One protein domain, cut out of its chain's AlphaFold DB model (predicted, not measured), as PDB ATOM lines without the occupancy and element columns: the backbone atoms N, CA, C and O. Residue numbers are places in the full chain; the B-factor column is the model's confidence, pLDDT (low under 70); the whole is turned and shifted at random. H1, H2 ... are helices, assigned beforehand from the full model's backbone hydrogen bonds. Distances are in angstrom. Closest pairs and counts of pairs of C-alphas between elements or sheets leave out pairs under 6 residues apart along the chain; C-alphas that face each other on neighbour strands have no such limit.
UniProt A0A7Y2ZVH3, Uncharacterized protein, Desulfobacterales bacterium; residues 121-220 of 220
ATOM      1  N   THR A 121     348.228 357.500 201.709       82.69
ATOM      2  CA  THR A 121     349.504 358.220 201.642       82.69
ATOM      3  C   THR A 121     350.664 357.368 202.149       82.69
ATOM      4  O   THR A 121     351.707 357.279 201.497       82.69
ATOM      5  N   LEU A 122     350.488 356.695 203.287       87.25
ATOM      6  CA  LEU A 122     351.507 355.794 203.821       87.25
ATOM      7  C   LEU A 122     351.734 354.588 202.898       87.25
ATOM      8  O   LEU A 122     352.878 354.216 202.642       87.25
ATOM      9  N   ALA A 123     350.668 354.013 202.340       89.31
ATOM     10  CA  ALA A 123     350.758 352.941 201.356       89.31
ATOM     11  C   ALA A 123     351.480 353.395 200.078       89.31
ATOM     12  O   ALA A 123     352.295 352.649 199.535       89.31
ATOM     13  N   GLN A 124     351.225 354.624 199.616       87.69
ATOM     14  CA  GLN A 124     351.938 355.221 198.486       87.69
ATOM     15  C   GLN A 124     353.438 355.319 198.774       87.69
ATOM     16  O   GLN A 124     354.235 354.781 198.006       87.69
ATOM     17  N   GLY A 125     353.823 355.935 199.894       84.56
ATOM     18  CA  GLY A 125     355.232 356.084 200.265       84.56
ATOM     19  C   GLY A 125     355.933 354.737 200.451       84.56
ATOM     20  O   GLY A 125     357.064 354.553 200.005       84.56
ATOM     21  N   LEU A 126     355.242 353.753 201.036       89.75
ATOM     22  CA  LEU A 126     355.778 352.403 201.181       89.75
ATOM     23  C   LEU A 126     356.016 351.742 199.818       89.75
ATOM     24  O   LEU A 126     357.056 351.125 199.613       89.75
ATOM     25  N   SER A 127     355.084 351.901 198.875       89.75
ATOM     26  CA  SER A 127     355.217 351.348 197.523       89.75
ATOM     27  C   SER A 127     356.437 351.912 196.785       89.75
ATOM     28  O   SER A 127     357.142 351.176 196.096       89.75
ATOM     29  N   GLU A 128     356.728 353.201 196.977       87.06
ATOM     30  CA  GLU A 128     357.862 353.885 196.356       87.06
ATOM     31  C   GLU A 128     359.190 353.386 196.929       87.06
ATOM     32  O   GLU A 128     360.092 353.025 196.172       87.06
ATOM     33  N   GLU A 129     359.288 353.278 198.257       87.12
ATOM     34  CA  GLU A 129     360.484 352.760 198.934       87.12
ATOM     35  C   GLU A 129     360.734 351.271 198.632       87.12
ATOM     36  O   GLU A 129     361.881 350.821 198.609       87.12
ATOM     37  N   LEU A 130     359.678 350.507 198.339       87.31
ATOM     38  CA  LEU A 130     359.761 349.104 197.920       87.31
ATOM     39  C   LEU A 130     359.943 348.916 196.406       87.31
ATOM     40  O   LEU A 130     360.034 347.784 195.929       87.31
ATOM     41  N   GLY A 131     360.005 350.003 195.631       84.94
ATOM     42  CA  GLY A 131     360.199 349.944 194.183       84.94
ATOM     43  C   GLY A 131     359.030 349.316 193.416       84.94
ATOM     44  O   GLY A 131     359.238 348.760 192.336       84.94
ATOM     45  N   VAL A 132     357.812 349.394 193.956       87.81
ATOM     46  CA  VAL A 132     356.596 348.919 193.287       87.81
ATOM     47  C   VAL A 132     356.352 349.762 192.035       87.81
ATOM     48  O   VAL A 132     356.324 350.993 192.068       87.81
ATOM     49  N   SER A 133     356.164 349.094 190.897       87.19
ATOM     50  CA  SER A 133     355.924 349.786 189.630       87.19
ATOM     51  C   SER A 133     354.558 350.487 189.613       87.19
ATOM     52  O   SER A 133     353.590 350.014 190.211       87.19
ATOM     53  N   LYS A 134     354.429 351.578 188.840       85.81
ATOM     54  CA  LYS A 134     353.144 352.289 188.664       85.81
ATOM     55  C   LYS A 134     352.011 351.377 188.177       85.81
ATOM     56  O   LYS A 134     350.864 351.603 188.546       85.81
ATOM     57  N   ALA A 135     352.326 350.355 187.376       88.81
ATOM     58  CA  ALA A 135     351.344 349.389 186.885       88.81
ATOM     59  C   ALA A 135     350.757 348.526 188.017       88.81
ATOM     60  O   ALA A 135     349.578 348.188 187.976       88.81
ATOM     61  N   ASN A 136     351.555 348.238 189.050       90.44
ATOM     62  CA  ASN A 136     351.182 347.363 190.163       90.44
ATOM     63  C   ASN A 136     350.767 348.137 191.422       90.44
ATOM     64  O   ASN A 136     350.320 347.539 192.395       90.44
ATOM     65  N   LEU A 137     350.870 349.470 191.408       88.56
ATOM     66  CA  LEU A 137     350.527 350.333 192.538       88.56
ATOM     67  C   LEU A 137     349.082 350.135 193.017       88.56
ATOM     68  O   LEU A 137     348.818 350.093 194.217       88.56
ATOM     69  N   LYS A 138     348.142 349.978 192.078       90.31
ATOM     70  CA  LYS A 138     346.738 349.720 192.411       90.31
ATOM     71  C   LYS A 138     346.583 348.392 193.150       90.31
ATOM     72  O   LYS A 138     345.900 348.349 194.168       90.31
ATOM     73  N   ASP A 139     347.212 347.328 192.660       90.25
ATOM     74  CA  ASP A 139     347.160 346.010 193.299       90.25
ATOM     75  C   ASP A 139     347.852 346.026 194.665       90.25
ATOM     76  O   ASP A 139     347.307 345.499 195.630       90.25
ATOM     77  N   PHE A 140     348.984 346.723 194.792       91.12
ATOM     78  CA  PHE A 140     349.660 346.921 196.072       91.12
ATOM     79  C   PHE A 140     348.733 347.564 197.115       91.12
ATOM     80  O   PHE A 140     348.535 347.024 198.201       91.12
ATOM     81  N   LYS A 141     348.088 348.681 196.761       90.81
ATOM     82  CA  LYS A 141     347.181 349.402 197.664       90.81
ATOM     83  C   LYS A 141     345.893 348.638 197.980       90.81
ATOM     84  O   LYS A 141     345.370 348.763 199.079       90.81
ATOM     85  N   THR A 142     345.362 347.865 197.029       91.94
ATOM     86  CA  THR A 142     344.033 347.230 197.161       91.94
ATOM     87  C   THR A 142     344.062 345.772 197.613       91.94
ATOM     88  O   THR A 142     343.027 345.271 198.048       91.94
ATOM     89  N   LYS A 143     345.209 345.092 197.528       90.25
ATOM     90  CA  LYS A 143     345.367 343.683 197.923       90.25
ATOM     91  C   LYS A 143     346.380 343.537 199.051       90.25
ATOM     92  O   LYS A 143     346.008 343.137 200.148       90.25
ATOM     93  N   VAL A 144     347.618 343.967 198.805       90.88
ATOM     94  CA  VAL A 144     348.747 343.752 199.725       90.88
ATOM     95  C   VAL A 144     348.528 344.484 201.050       90.88
ATOM     96  O   VAL A 144     348.542 343.869 202.111       90.88
ATOM     97  N   ILE A 145     348.263 345.794 201.008       92.94
ATOM     98  CA  ILE A 145     348.077 346.596 202.229       92.94
ATOM     99  C   ILE A 145     346.898 346.091 203.090       92.94
ATOM    100  O   ILE A 145     347.093 345.902 204.296       92.94
ATOM    101  N   PRO A 146     345.707 345.800 202.526       92.44
ATOM    102  CA  PRO A 146     344.614 345.195 203.286       92.44
ATOM    103  C   PRO A 146     344.935 343.830 203.903       92.44
ATOM    104  O   PRO A 146     344.494 343.572 205.027       92.44
ATOM    105  N   GLU A 147     345.682 342.958 203.217       91.94
ATOM    106  CA  GLU A 147     346.074 341.656 203.773       91.94
ATOM    107  C   GLU A 147     347.022 341.812 204.960       91.94
ATOM    108  O   GLU A 147     346.728 341.287 206.039       91.94
ATOM    109  N   ILE A 148     348.060 342.643 204.824       91.88
ATOM    110  CA  ILE A 148     348.966 342.976 205.933       91.88
ATOM    111  C   ILE A 148     348.164 343.509 207.121       91.88
ATOM    112  O   ILE A 148     348.266 342.979 208.228       91.88
ATOM    113  N   LYS A 149     347.296 344.502 206.891       93.69
ATOM    114  CA  LYS A 149     346.443 345.093 207.931       93.69
ATOM    115  C   LYS A 149     345.590 344.040 208.637       93.69
ATOM    116  O   LYS A 149     345.521 344.014 209.869       93.69
ATOM    117  N   LYS A 150     344.948 343.148 207.876       93.12
ATOM    118  CA  LYS A 150     344.115 342.061 208.409       93.12
ATOM    119  C   LYS A 150     344.925 341.135 209.318       93.12
ATOM    120  O   LYS A 150     344.453 340.806 210.414       93.12
ATOM    121  N   PHE A 151     346.122 340.727 208.899       90.19
ATOM    122  CA  PHE A 151     346.994 339.870 209.700       90.19
ATOM    123  C   PHE A 151     347.517 340.591 210.946       90.19
ATOM    124  O   PHE A 151     347.427 340.035 212.043       90.19
ATOM    125  N   THR A 152     347.958 341.845 210.818       88.75
ATOM    126  CA  THR A 152     348.418 342.675 211.942       88.75
ATOM    127  C   THR A 152     347.342 342.821 213.019       88.75
ATOM    128  O   THR A 152     347.603 342.532 214.189       88.75
ATOM    129  N   ILE A 153     346.112 343.189 212.643       90.06
ATOM    130  CA  ILE A 153     344.994 343.345 213.591       90.06
ATOM    131  C   ILE A 153     344.638 342.004 214.244       90.06
ATOM    132  O   ILE A 153     344.406 341.939 215.454       90.06
ATOM    133  N   SER A 154     344.592 340.921 213.464       88.75
ATOM    134  CA  SER A 154     344.262 339.585 213.981       88.75
ATOM    135  C   SER A 154     345.289 339.112 215.010       88.75
ATOM    136  O   SER A 154     344.924 338.591 216.066       88.75
ATOM    137  N   MET A 155     346.569 339.344 214.726       86.25
ATOM    138  CA  MET A 155     347.675 339.011 215.612       86.25
ATOM    139  C   MET A 155     347.667 339.859 216.885       86.25
ATOM    140  O   MET A 155     347.796 339.306 217.975       86.25
ATOM    141  N   TYR A 156     347.452 341.171 216.766       85.94
ATOM    142  CA  TYR A 156     347.337 342.068 217.917       85.94
ATOM    143  C   TYR A 156     346.205 341.631 218.859       85.94
ATOM    144  O   TYR A 156     346.412 341.446 220.057       85.94
ATOM    145  N   ARG A 157     345.020 341.342 218.302       85.56
ATOM    146  CA  ARG A 157     343.874 340.822 219.066       85.56
ATOM    147  C   ARG A 157     344.161 339.474 219.723       85.56
ATOM    148  O   ARG A 157     343.640 339.206 220.804       85.56
ATOM    149  N   ARG A 158     344.937 338.598 219.077       84.75
ATOM    150  CA  ARG A 158     345.353 337.319 219.670       84.75
ATOM    151  C   ARG A 158     346.252 337.552 220.887       84.75
ATOM    152  O   ARG A 158     345.894 337.078 221.958       84.75
ATOM    153  N   LYS A 159     347.305 338.368 220.753       80.50
ATOM    154  CA  LYS A 159     348.212 338.693 221.867       80.50
ATOM    155  C   LYS A 159     347.491 339.329 223.058       80.50
ATOM    156  O   LYS A 159     347.733 338.933 224.192       80.50
ATOM    157  N   LEU A 160     346.543 340.240 222.806       80.25
ATOM    158  CA  LEU A 160     345.708 340.826 223.865       80.25
ATOM    159  C   LEU A 160     344.877 339.780 224.626       80.25
ATOM    160  O   LEU A 160     344.710 339.898 225.837       80.25
ATOM    161  N   ARG A 161     344.347 338.761 223.935       79.69
ATOM    162  CA  ARG A 161     343.557 337.686 224.566       79.69
ATOM    163  C   ARG A 161     344.415 336.708 225.359       79.69
ATOM    164  O   ARG A 161     343.952 336.189 226.367       79.69
ATOM    165  N   GLU A 162     345.637 336.462 224.904       79.50
ATOM    166  CA  GLU A 162     346.569 335.510 225.517       79.50
ATOM    167  C   GLU A 162     347.323 336.100 226.725       79.50
ATOM    168  O   GLU A 162     348.123 335.398 227.331       79.50
ATOM    169  N   GLN A 163     347.064 337.367 227.095       63.34
ATOM    170  CA  GLN A 163     347.824 338.119 228.110       63.34
ATOM    171  C   GLN A 163     349.342 338.079 227.875       63.34
ATOM    172  O   GLN A 163     350.128 338.298 228.796       63.34
ATOM    173  N   GLU A 164     349.772 337.826 226.634       62.75
ATOM    174  CA  GLU A 164     351.169 337.986 226.278       62.75
ATOM    175  C   GLU A 164     351.506 339.456 226.468       62.75
ATOM    176  O   GLU A 164     350.897 340.328 225.839       62.75
ATOM    177  N   ASN A 165     352.471 339.735 227.342       58.09
ATOM    178  CA  ASN A 165     352.947 341.088 227.515       58.09
ATOM    179  C   ASN A 165     353.398 341.621 226.151       58.09
ATOM    180  O   ASN A 165     354.404 341.195 225.576       58.09
ATOM    181  N   ILE A 166     352.670 342.614 225.647       60.25
ATOM    182  CA  ILE A 166     353.158 343.506 224.602       60.25
ATOM    183  C   ILE A 166     354.148 344.440 225.306       60.25
ATOM    184  O   ILE A 166     353.870 345.615 225.514       60.25
ATOM    185  N   ASP A 167     355.272 343.884 225.773       53.78
ATOM    186  CA  ASP A 167     356.133 344.523 226.779       53.78
ATOM    187  C   ASP A 167     356.691 345.868 226.299       53.78
ATOM    188  O   ASP A 167     357.047 346.709 227.122       53.78
ATOM    189  N   LYS A 168     356.741 346.105 224.978       63.53
ATOM    190  CA  LYS A 168     357.041 347.403 224.351       63.53
ATOM    191  C   LYS A 168     356.343 347.489 222.992       63.53
ATOM    192  O   LYS A 168     356.481 346.564 222.190       63.53
ATOM    193  N   ALA A 169     355.655 348.597 222.703       66.00
ATOM    194  CA  ALA A 169     355.029 348.851 221.398       66.00
ATOM    195  C   ALA A 169     356.019 348.642 220.233       66.00
ATOM    196  O   ALA A 169     355.688 347.979 219.252       66.00
ATOM    197  N   ASP A 170     357.271 349.078 220.408       71.12
ATOM    198  CA  ASP A 170     358.355 348.899 219.436       71.12
ATOM    199  C   ASP A 170     358.672 347.424 219.144       71.12
ATOM    200  O   ASP A 170     358.931 347.056 218.001       71.12
ATOM    201  N   SER A 171     358.619 346.560 220.164       76.88
ATOM    202  CA  SER A 171     358.876 345.119 220.019       76.88
ATOM    203  C   SER A 171     357.783 344.449 219.185       76.88
ATOM    204  O   SER A 171     358.062 343.621 218.318       76.88
ATOM    205  N   PHE A 172     356.528 344.860 219.386       80.50
ATOM    206  CA  PHE A 172     355.411 344.371 218.585       80.50
ATOM    207  C   PHE A 172     355.466 344.873 217.141       80.50
ATOM    208  O   PHE A 172     355.274 344.085 216.219       80.50
ATOM    209  N   MET A 173     355.773 346.157 216.927       82.69
ATOM    210  CA  MET A 173     355.948 346.704 215.577       82.69
ATOM    211  C   MET A 173     357.065 345.984 214.826       82.69
ATOM    212  O   MET A 173     356.883 345.609 213.670       82.69
ATOM    213  N   GLN A 174     358.195 345.737 215.495       82.31
ATOM    214  CA  GLN A 174     359.301 344.984 214.919       82.31
ATOM    215  C   GLN A 174     358.878 343.558 214.555       82.31
ATOM    216  O   GLN A 174     359.147 343.111 213.447       82.31
ATOM    217  N   PHE A 175     358.147 342.877 215.440       84.75
ATOM    218  CA  PHE A 175     357.625 341.538 215.173       84.75
ATOM    219  C   PHE A 175     356.690 341.501 213.957       84.75
ATOM    220  O   PHE A 175     356.821 340.624 213.106       84.75
ATOM    221  N   VAL A 176     355.765 342.460 213.851       85.12
ATOM    222  CA  VAL A 176     354.853 342.576 212.704       85.12
ATOM    223  C   VAL A 176     355.624 342.824 211.410       85.12
ATOM    224  O   VAL A 176     355.319 342.209 210.390       85.12
ATOM    225  N   ILE A 177     356.632 343.695 211.439       86.31
ATOM    226  CA  ILE A 177     357.492 343.939 210.279       86.31
ATOM    227  C   ILE A 177     358.208 342.650 209.866       86.31
ATOM    228  O   ILE A 177     358.168 342.278 208.696       86.31
ATOM    229  N   ASP A 178     358.805 341.952 210.827       82.38
ATOM    230  CA  ASP A 178     359.658 340.802 210.541       82.38
ATOM    231  C   ASP A 178     358.876 339.557 210.088       82.38
ATOM    232  O   ASP A 178     359.446 338.720 209.401       82.38
ATOM    233  N   ASN A 179     357.595 339.427 210.459       81.69
ATOM    234  CA  ASN A 179     356.809 338.201 210.229       81.69
ATOM    235  C   ASN A 179     355.550 338.397 209.374       81.69
ATOM    236  O   ASN A 179     354.954 337.419 208.951       81.69
ATOM    237  N   ILE A 180     355.062 339.628 209.184       84.31
ATOM    238  CA  ILE A 180     353.865 339.882 208.362       84.31
ATOM    239  C   ILE A 180     354.252 340.639 207.103       84.31
ATOM    240  O   ILE A 180     353.883 340.232 206.009       84.31
ATOM    241  N   PHE A 181     354.997 341.739 207.240       84.69
ATOM    242  CA  PHE A 181     355.384 342.529 206.070       84.69
ATOM    243  C   PHE A 181     356.326 341.742 205.161       84.69
ATOM    244  O   PHE A 181     356.109 341.721 203.954       84.69
ATOM    245  N   ILE A 182     357.353 341.101 205.724       82.75
ATOM    246  CA  ILE A 182     358.308 340.313 204.935       82.75
ATOM    247  C   ILE A 182     357.601 339.149 204.236       82.75
ATOM    248  O   ILE A 182     357.685 339.066 203.013       82.75
ATOM    249  N   ASP A 183     356.854 338.329 204.981       83.25
ATOM    250  CA  ASP A 183     356.118 337.185 204.431       83.25
ATOM    251  C   ASP A 183     355.171 337.610 203.303       83.25
ATOM    252  O   ASP A 183     355.155 337.001 202.234       83.25
ATOM    253  N   GLU A 184     354.399 338.681 203.502       83.12
ATOM    254  CA  GLU A 184     353.484 339.159 202.470       83.12
ATOM    255  C   GLU A 184     354.253 339.643 201.234       83.12
ATOM    256  O   GLU A 184     353.920 339.285 200.109       83.12
ATOM    257  N   PHE A 185     355.323 340.418 201.411       83.69
ATOM    258  CA  PHE A 185     356.092 340.949 200.288       83.69
ATOM    259  C   PHE A 185     356.835 339.877 199.498       83.69
ATOM    260  O   PHE A 185     356.897 339.982 198.274       83.69
ATOM    261  N   GLU A 186     357.340 338.831 200.149       80.69
ATOM    262  CA  GLU A 186     357.941 337.688 199.458       80.69
ATOM    263  C   GLU A 186     356.926 336.916 198.598       80.69
ATOM    264  O   GLU A 186     357.306 336.328 197.583       80.69
ATOM    265  N   ASN A 187     355.633 336.976 198.934       82.31
ATOM    266  CA  ASN A 187     354.564 336.340 198.161       82.31
ATOM    267  C   ASN A 187     354.102 337.157 196.938       82.31
ATOM    268  O   ASN A 187     353.410 336.615 196.071       82.31
ATOM    269  N   HIS A 188     354.496 338.432 196.815       80.25
ATOM    270  CA  HIS A 188     354.096 339.299 195.698       80.25
ATOM    271  C   HIS A 188     355.273 339.595 194.756       80.25
ATOM    272  O   HIS A 188     356.129 340.419 195.079       80.25
ATOM    273  N   PRO A 189     355.296 339.043 193.523       78.06
ATOM    274  CA  PRO A 189     356.458 339.110 192.623       78.06
ATOM    275  C   PRO A 189     356.809 340.523 192.129       78.06
ATOM    276  O   PRO A 189     357.844 340.725 191.494       78.06
ATOM    277  N   PHE A 190     355.941 341.506 192.372       80.19
ATOM    278  CA  PHE A 190     356.152 342.902 191.998       80.19
ATOM    279  C   PHE A 190     356.679 343.784 193.135       80.19
ATOM    280  O   PHE A 190     356.901 344.977 192.908       80.19
ATOM    281  N   VAL A 191     356.849 343.234 194.338       79.81
ATOM    282  CA  VAL A 191     357.489 343.920 195.460       79.81
ATOM    283  C   VAL A 191     358.963 343.531 195.465       79.81
ATOM    284  O   VAL A 191     359.309 342.354 195.385       79.81
ATOM    285  N   ARG A 192     359.863 344.518 195.503       72.88
ATOM    286  CA  ARG A 192     361.296 344.228 195.481       72.88
ATOM    287  C   ARG A 192     361.757 343.790 196.866       72.88
ATOM    288  O   ARG A 192     361.755 344.590 197.799       72.88
ATOM    289  N   SER A 193     362.235 342.557 196.975       69.19
ATOM    290  CA  SER A 193     362.884 342.084 198.196       69.19
ATOM    291  C   SER A 193     364.253 342.748 198.367       69.19
ATOM    292  O   SER A 193     365.094 342.729 197.462       69.19
ATOM    293  N   PHE A 194     364.485 343.338 199.537       77.81
ATOM    294  CA  PHE A 194     365.809 343.759 199.988       77.81
ATOM    295  C   PHE A 194     366.344 342.708 200.944       77.81
ATOM    296  O   PHE A 194     365.581 342.196 201.756       77.81
ATOM    297  N   THR A 195     367.638 342.406 200.878       82.06
ATOM    298  CA  THR A 195     368.253 341.415 201.764       82.06
ATOM    299  C   THR A 195     369.359 342.014 202.618       82.06
ATOM    300  O   THR A 195     370.083 342.914 202.185       82.06
ATOM    301  N   ASP A 196     369.508 341.506 203.839       81.50
ATOM    302  CA  ASP A 196     370.656 341.807 204.687       81.50
ATOM    303  C   ASP A 196     371.922 341.056 204.222       81.50
ATOM    304  O   ASP A 196     371.926 340.304 203.244       81.50
ATOM    305  N   LYS A 197     373.022 341.233 204.962       85.06
ATOM    306  CA  LYS A 197     374.302 340.541 204.723       85.06
ATOM    307  C   LYS A 197     374.231 339.008 204.829       85.06
ATOM    308  O   LYS A 197     375.187 338.341 204.449       85.06
ATOM    309  N   ASN A 198     373.144 338.465 205.373       85.38
ATOM    310  CA  ASN A 198     372.902 337.038 205.550       85.38
ATOM    311  C   ASN A 198     371.818 336.515 204.587       85.38
ATOM    312  O   ASN A 198     371.289 335.430 204.818       85.38
ATOM    313  N   ASN A 199     371.476 337.274 203.538       79.19
ATOM    314  CA  ASN A 199     370.416 336.964 202.572       79.19
ATOM    315  C   ASN A 199     369.010 336.829 203.179       79.19
ATOM    316  O   ASN A 199     368.147 336.185 202.587       79.19
ATOM    317  N   ARG A 200     368.753 337.429 204.343       80.50
ATOM    318  CA  ARG A 200     367.401 337.491 204.913       80.50
ATOM    319  C   ARG A 200     366.674 338.684 204.332       80.50
ATOM    320  O   ARG A 200     367.262 339.766 204.293       80.50
ATOM    321  N   ALA A 201     365.425 338.506 203.914       81.75
ATOM    322  CA  ALA A 201     364.602 339.633 203.510       81.75
ATOM    323  C   ALA A 201     364.467 340.637 204.663       81.75
ATOM    324  O   ALA A 201     364.412 340.261 205.832       81.75
ATOM    325  N   ILE A 202     364.494 341.924 204.332       84.00
ATOM    326  CA  ILE A 202     364.386 343.037 205.274       84.00
ATOM    327  C   ILE A 202     363.631 344.197 204.631       84.00
ATOM    328  O   ILE A 202     363.618 344.353 203.409       84.00
ATOM    329  N   LEU A 203     363.080 345.082 205.463       85.12
ATOM    330  CA  LEU A 203     362.669 346.410 205.014       85.12
ATOM    331  C   LEU A 203     363.843 347.391 205.083       85.12
ATOM    332  O   LEU A 203     364.507 347.470 206.124       85.12
ATOM    333  N   PRO A 204     364.085 348.196 204.031       84.25
ATOM    334  CA  PRO A 204     365.033 349.296 204.127       84.25
ATOM    335  C   PRO A 204     364.578 350.306 205.199       84.25
ATOM    336  O   PRO A 204     363.379 350.418 205.469       84.25
ATOM    337  N   PRO A 205     365.498 351.082 205.807       82.19
ATOM    338  CA  PRO A 205     365.189 351.929 206.965       82.19
ATOM    339  C   PRO A 205     363.987 352.868 206.778       82.19
ATOM    340  O   PRO A 205     363.179 353.027 207.688       82.19
ATOM    341  N   LYS A 206     363.824 353.450 205.584       78.75
ATOM    342  CA  LYS A 206     362.682 354.320 205.272       78.75
ATOM    343  C   LYS A 206     361.362 353.554 205.171       78.75
ATOM    344  O   LYS A 206     360.394 353.948 205.813       78.75
ATOM    345  N   ALA A 207     361.335 352.435 204.443       86.06
ATOM    346  CA  ALA A 207     360.159 351.566 204.364       86.06
ATOM    347  C   ALA A 207     359.745 351.055 205.751       86.06
ATOM    348  O   ALA A 207     358.561 351.011 206.067       86.06
ATOM    349  N   LYS A 208     360.723 350.741 206.609       86.00
ATOM    350  CA  LYS A 208     360.488 350.334 207.997       86.00
ATOM    351  C   LYS A 208     359.782 351.425 208.812       86.00
ATOM    352  O   LYS A 208     358.822 351.125 209.516       86.00
ATOM    353  N   ASN A 209     360.208 352.683 208.688       83.12
ATOM    354  CA  ASN A 209     359.551 353.805 209.367       83.12
ATOM    355  C   ASN A 209     358.105 353.996 208.887       83.12
ATOM    356  O   ASN A 209     357.209 354.219 209.698       83.12
ATOM    357  N   ILE A 210     357.858 353.872 207.579       85.12
ATOM    358  CA  ILE A 210     356.507 353.975 207.007       85.12
ATOM    359  C   ILE A 210     355.627 352.804 207.472       85.12
ATOM    360  O   ILE A 210     354.484 353.015 207.875       85.12
ATOM    361  N   ALA A 211     356.166 351.581 207.496       88.31
ATOM    362  CA  ALA A 211     355.476 350.402 208.015       88.31
ATOM    363  C   ALA A 211     355.085 350.574 209.493       88.31
ATOM    364  O   ALA A 211     353.944 350.304 209.859       88.31
ATOM    365  N   ALA A 212     355.981 351.100 210.334       86.69
ATOM    366  CA  ALA A 212     355.672 351.395 211.733       86.69
ATOM    367  C   ALA A 212     354.536 352.428 211.881       86.69
ATOM    368  O   ALA A 212     353.653 352.257 212.728       86.69
ATOM    369  N   LYS A 213     354.504 353.461 211.025       84.38
ATOM    370  CA  LYS A 213     353.407 354.443 210.981       84.38
ATOM    371  C   LYS A 213     352.076 353.793 210.577       84.38
ATOM    372  O   LYS A 213     351.073 354.045 211.240       84.38
ATOM    373  N   LEU A 214     352.067 352.913 209.568       88.94
ATOM    374  CA  LEU A 214     350.874 352.145 209.168       88.94
ATOM    375  C   LEU A 214     350.342 351.284 210.311       88.94
ATOM    376  O   LEU A 214     349.165 351.366 210.656       88.94
ATOM    377  N   ILE A 215     351.222 350.503 210.940       87.56
ATOM    378  CA  ILE A 215     350.866 349.643 212.073       87.56
ATOM    379  C   ILE A 215     350.273 350.488 213.203       87.56
ATOM    380  O   ILE A 215     349.210 350.162 213.722       87.56
ATOM    381  N   SER A 216     350.912 351.608 213.541       83.62
ATOM    382  CA  SER A 216     350.413 352.532 214.566       83.62
ATOM    383  C   SER A 216     349.031 353.089 214.221       83.62
ATOM    384  O   SER A 216     348.182 353.198 215.099       83.62
ATOM    385  N   ALA A 217     348.783 353.421 212.951       83.25
ATOM    386  CA  ALA A 217     347.490 353.918 212.493       83.25
ATOM    387  C   ALA A 217     346.378 352.858 212.577       83.25
ATOM    388  O   ALA A 217     345.235 353.203 212.861       83.25
ATOM    389  N   TRP A 218     346.695 351.578 212.364       88.38
ATOM    390  CA  TRP A 218     345.717 350.481 212.410       88.38
ATOM    391  C   TRP A 218     345.356 350.000 213.811       88.38
ATOM    392  O   TRP A 218     344.324 349.350 213.974       88.38
ATOM    393  N   LEU A 219     346.237 350.239 214.780       81.88
ATOM    394  CA  LEU A 219     346.109 349.741 216.149       81.88
ATOM    395  C   LEU A 219     345.618 350.804 217.137       81.88
ATOM    396  O   LEU A 219     345.594 350.529 218.337       81.88
ATOM    397  N   LYS A 220     345.249 351.991 216.645       69.06
ATOM    398  CA  LYS A 220     344.432 352.938 217.411       69.06
ATOM    399  C   LYS A 220     343.038 352.368 217.651       69.06
ATOM    400  O   LYS A 220     342.518 352.599 218.762       69.06
TER     401      LYS A 220
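What this domain is: This is residues 121 to 220 of the 220 residues of an uncharacterized protein of Desulfobacterales bacterium (UniProt A0A7Y2ZVH3). What is the picture? H1 and H4, side by side, cross one side of a helical hairpin, H2 and H3; residues 160 to 165 stick out at its turn. What builds it? The printed part has 100 residues with four named helices, H1 to H4 in order, all helix, compact: radius of gyration of the C-alphas 13.5 A, spans 42 by 32 by 21 A.

Where its parts are: Where does it begin? H1, residues 121 to 129, begins at C-alpha 121 (349.504, 358.220, 201.642); H2, residues 137 to 161, is 35.1 A long. What follows? H3, residues 169 to 187, is 26.4 A long; H4, residues 205 to 218, ends at C-alpha 218 (345.717, 350.481, 212.410).

How they stand to each other: What does H1 touch? It touches H4, closest C-alphas Leu 126 and Ala 207, 5.5 A. And H2? It touches H3, closest C-alphas Ile 148 and Ile 180, 6.3 A, at a steep tilt of 43 degrees, opposite ways. Backbones? Every O i to N i+4 pair is within hydrogen-bond range in H1 and H4, 19 of 21 in H2, 12 of 15 in H3.

The domain as a whole: Any cut? The printed part has no cut; the link from H3 to H4 is long. Where is pLDDT under 70? At residues 163 to 169, 193 and 220.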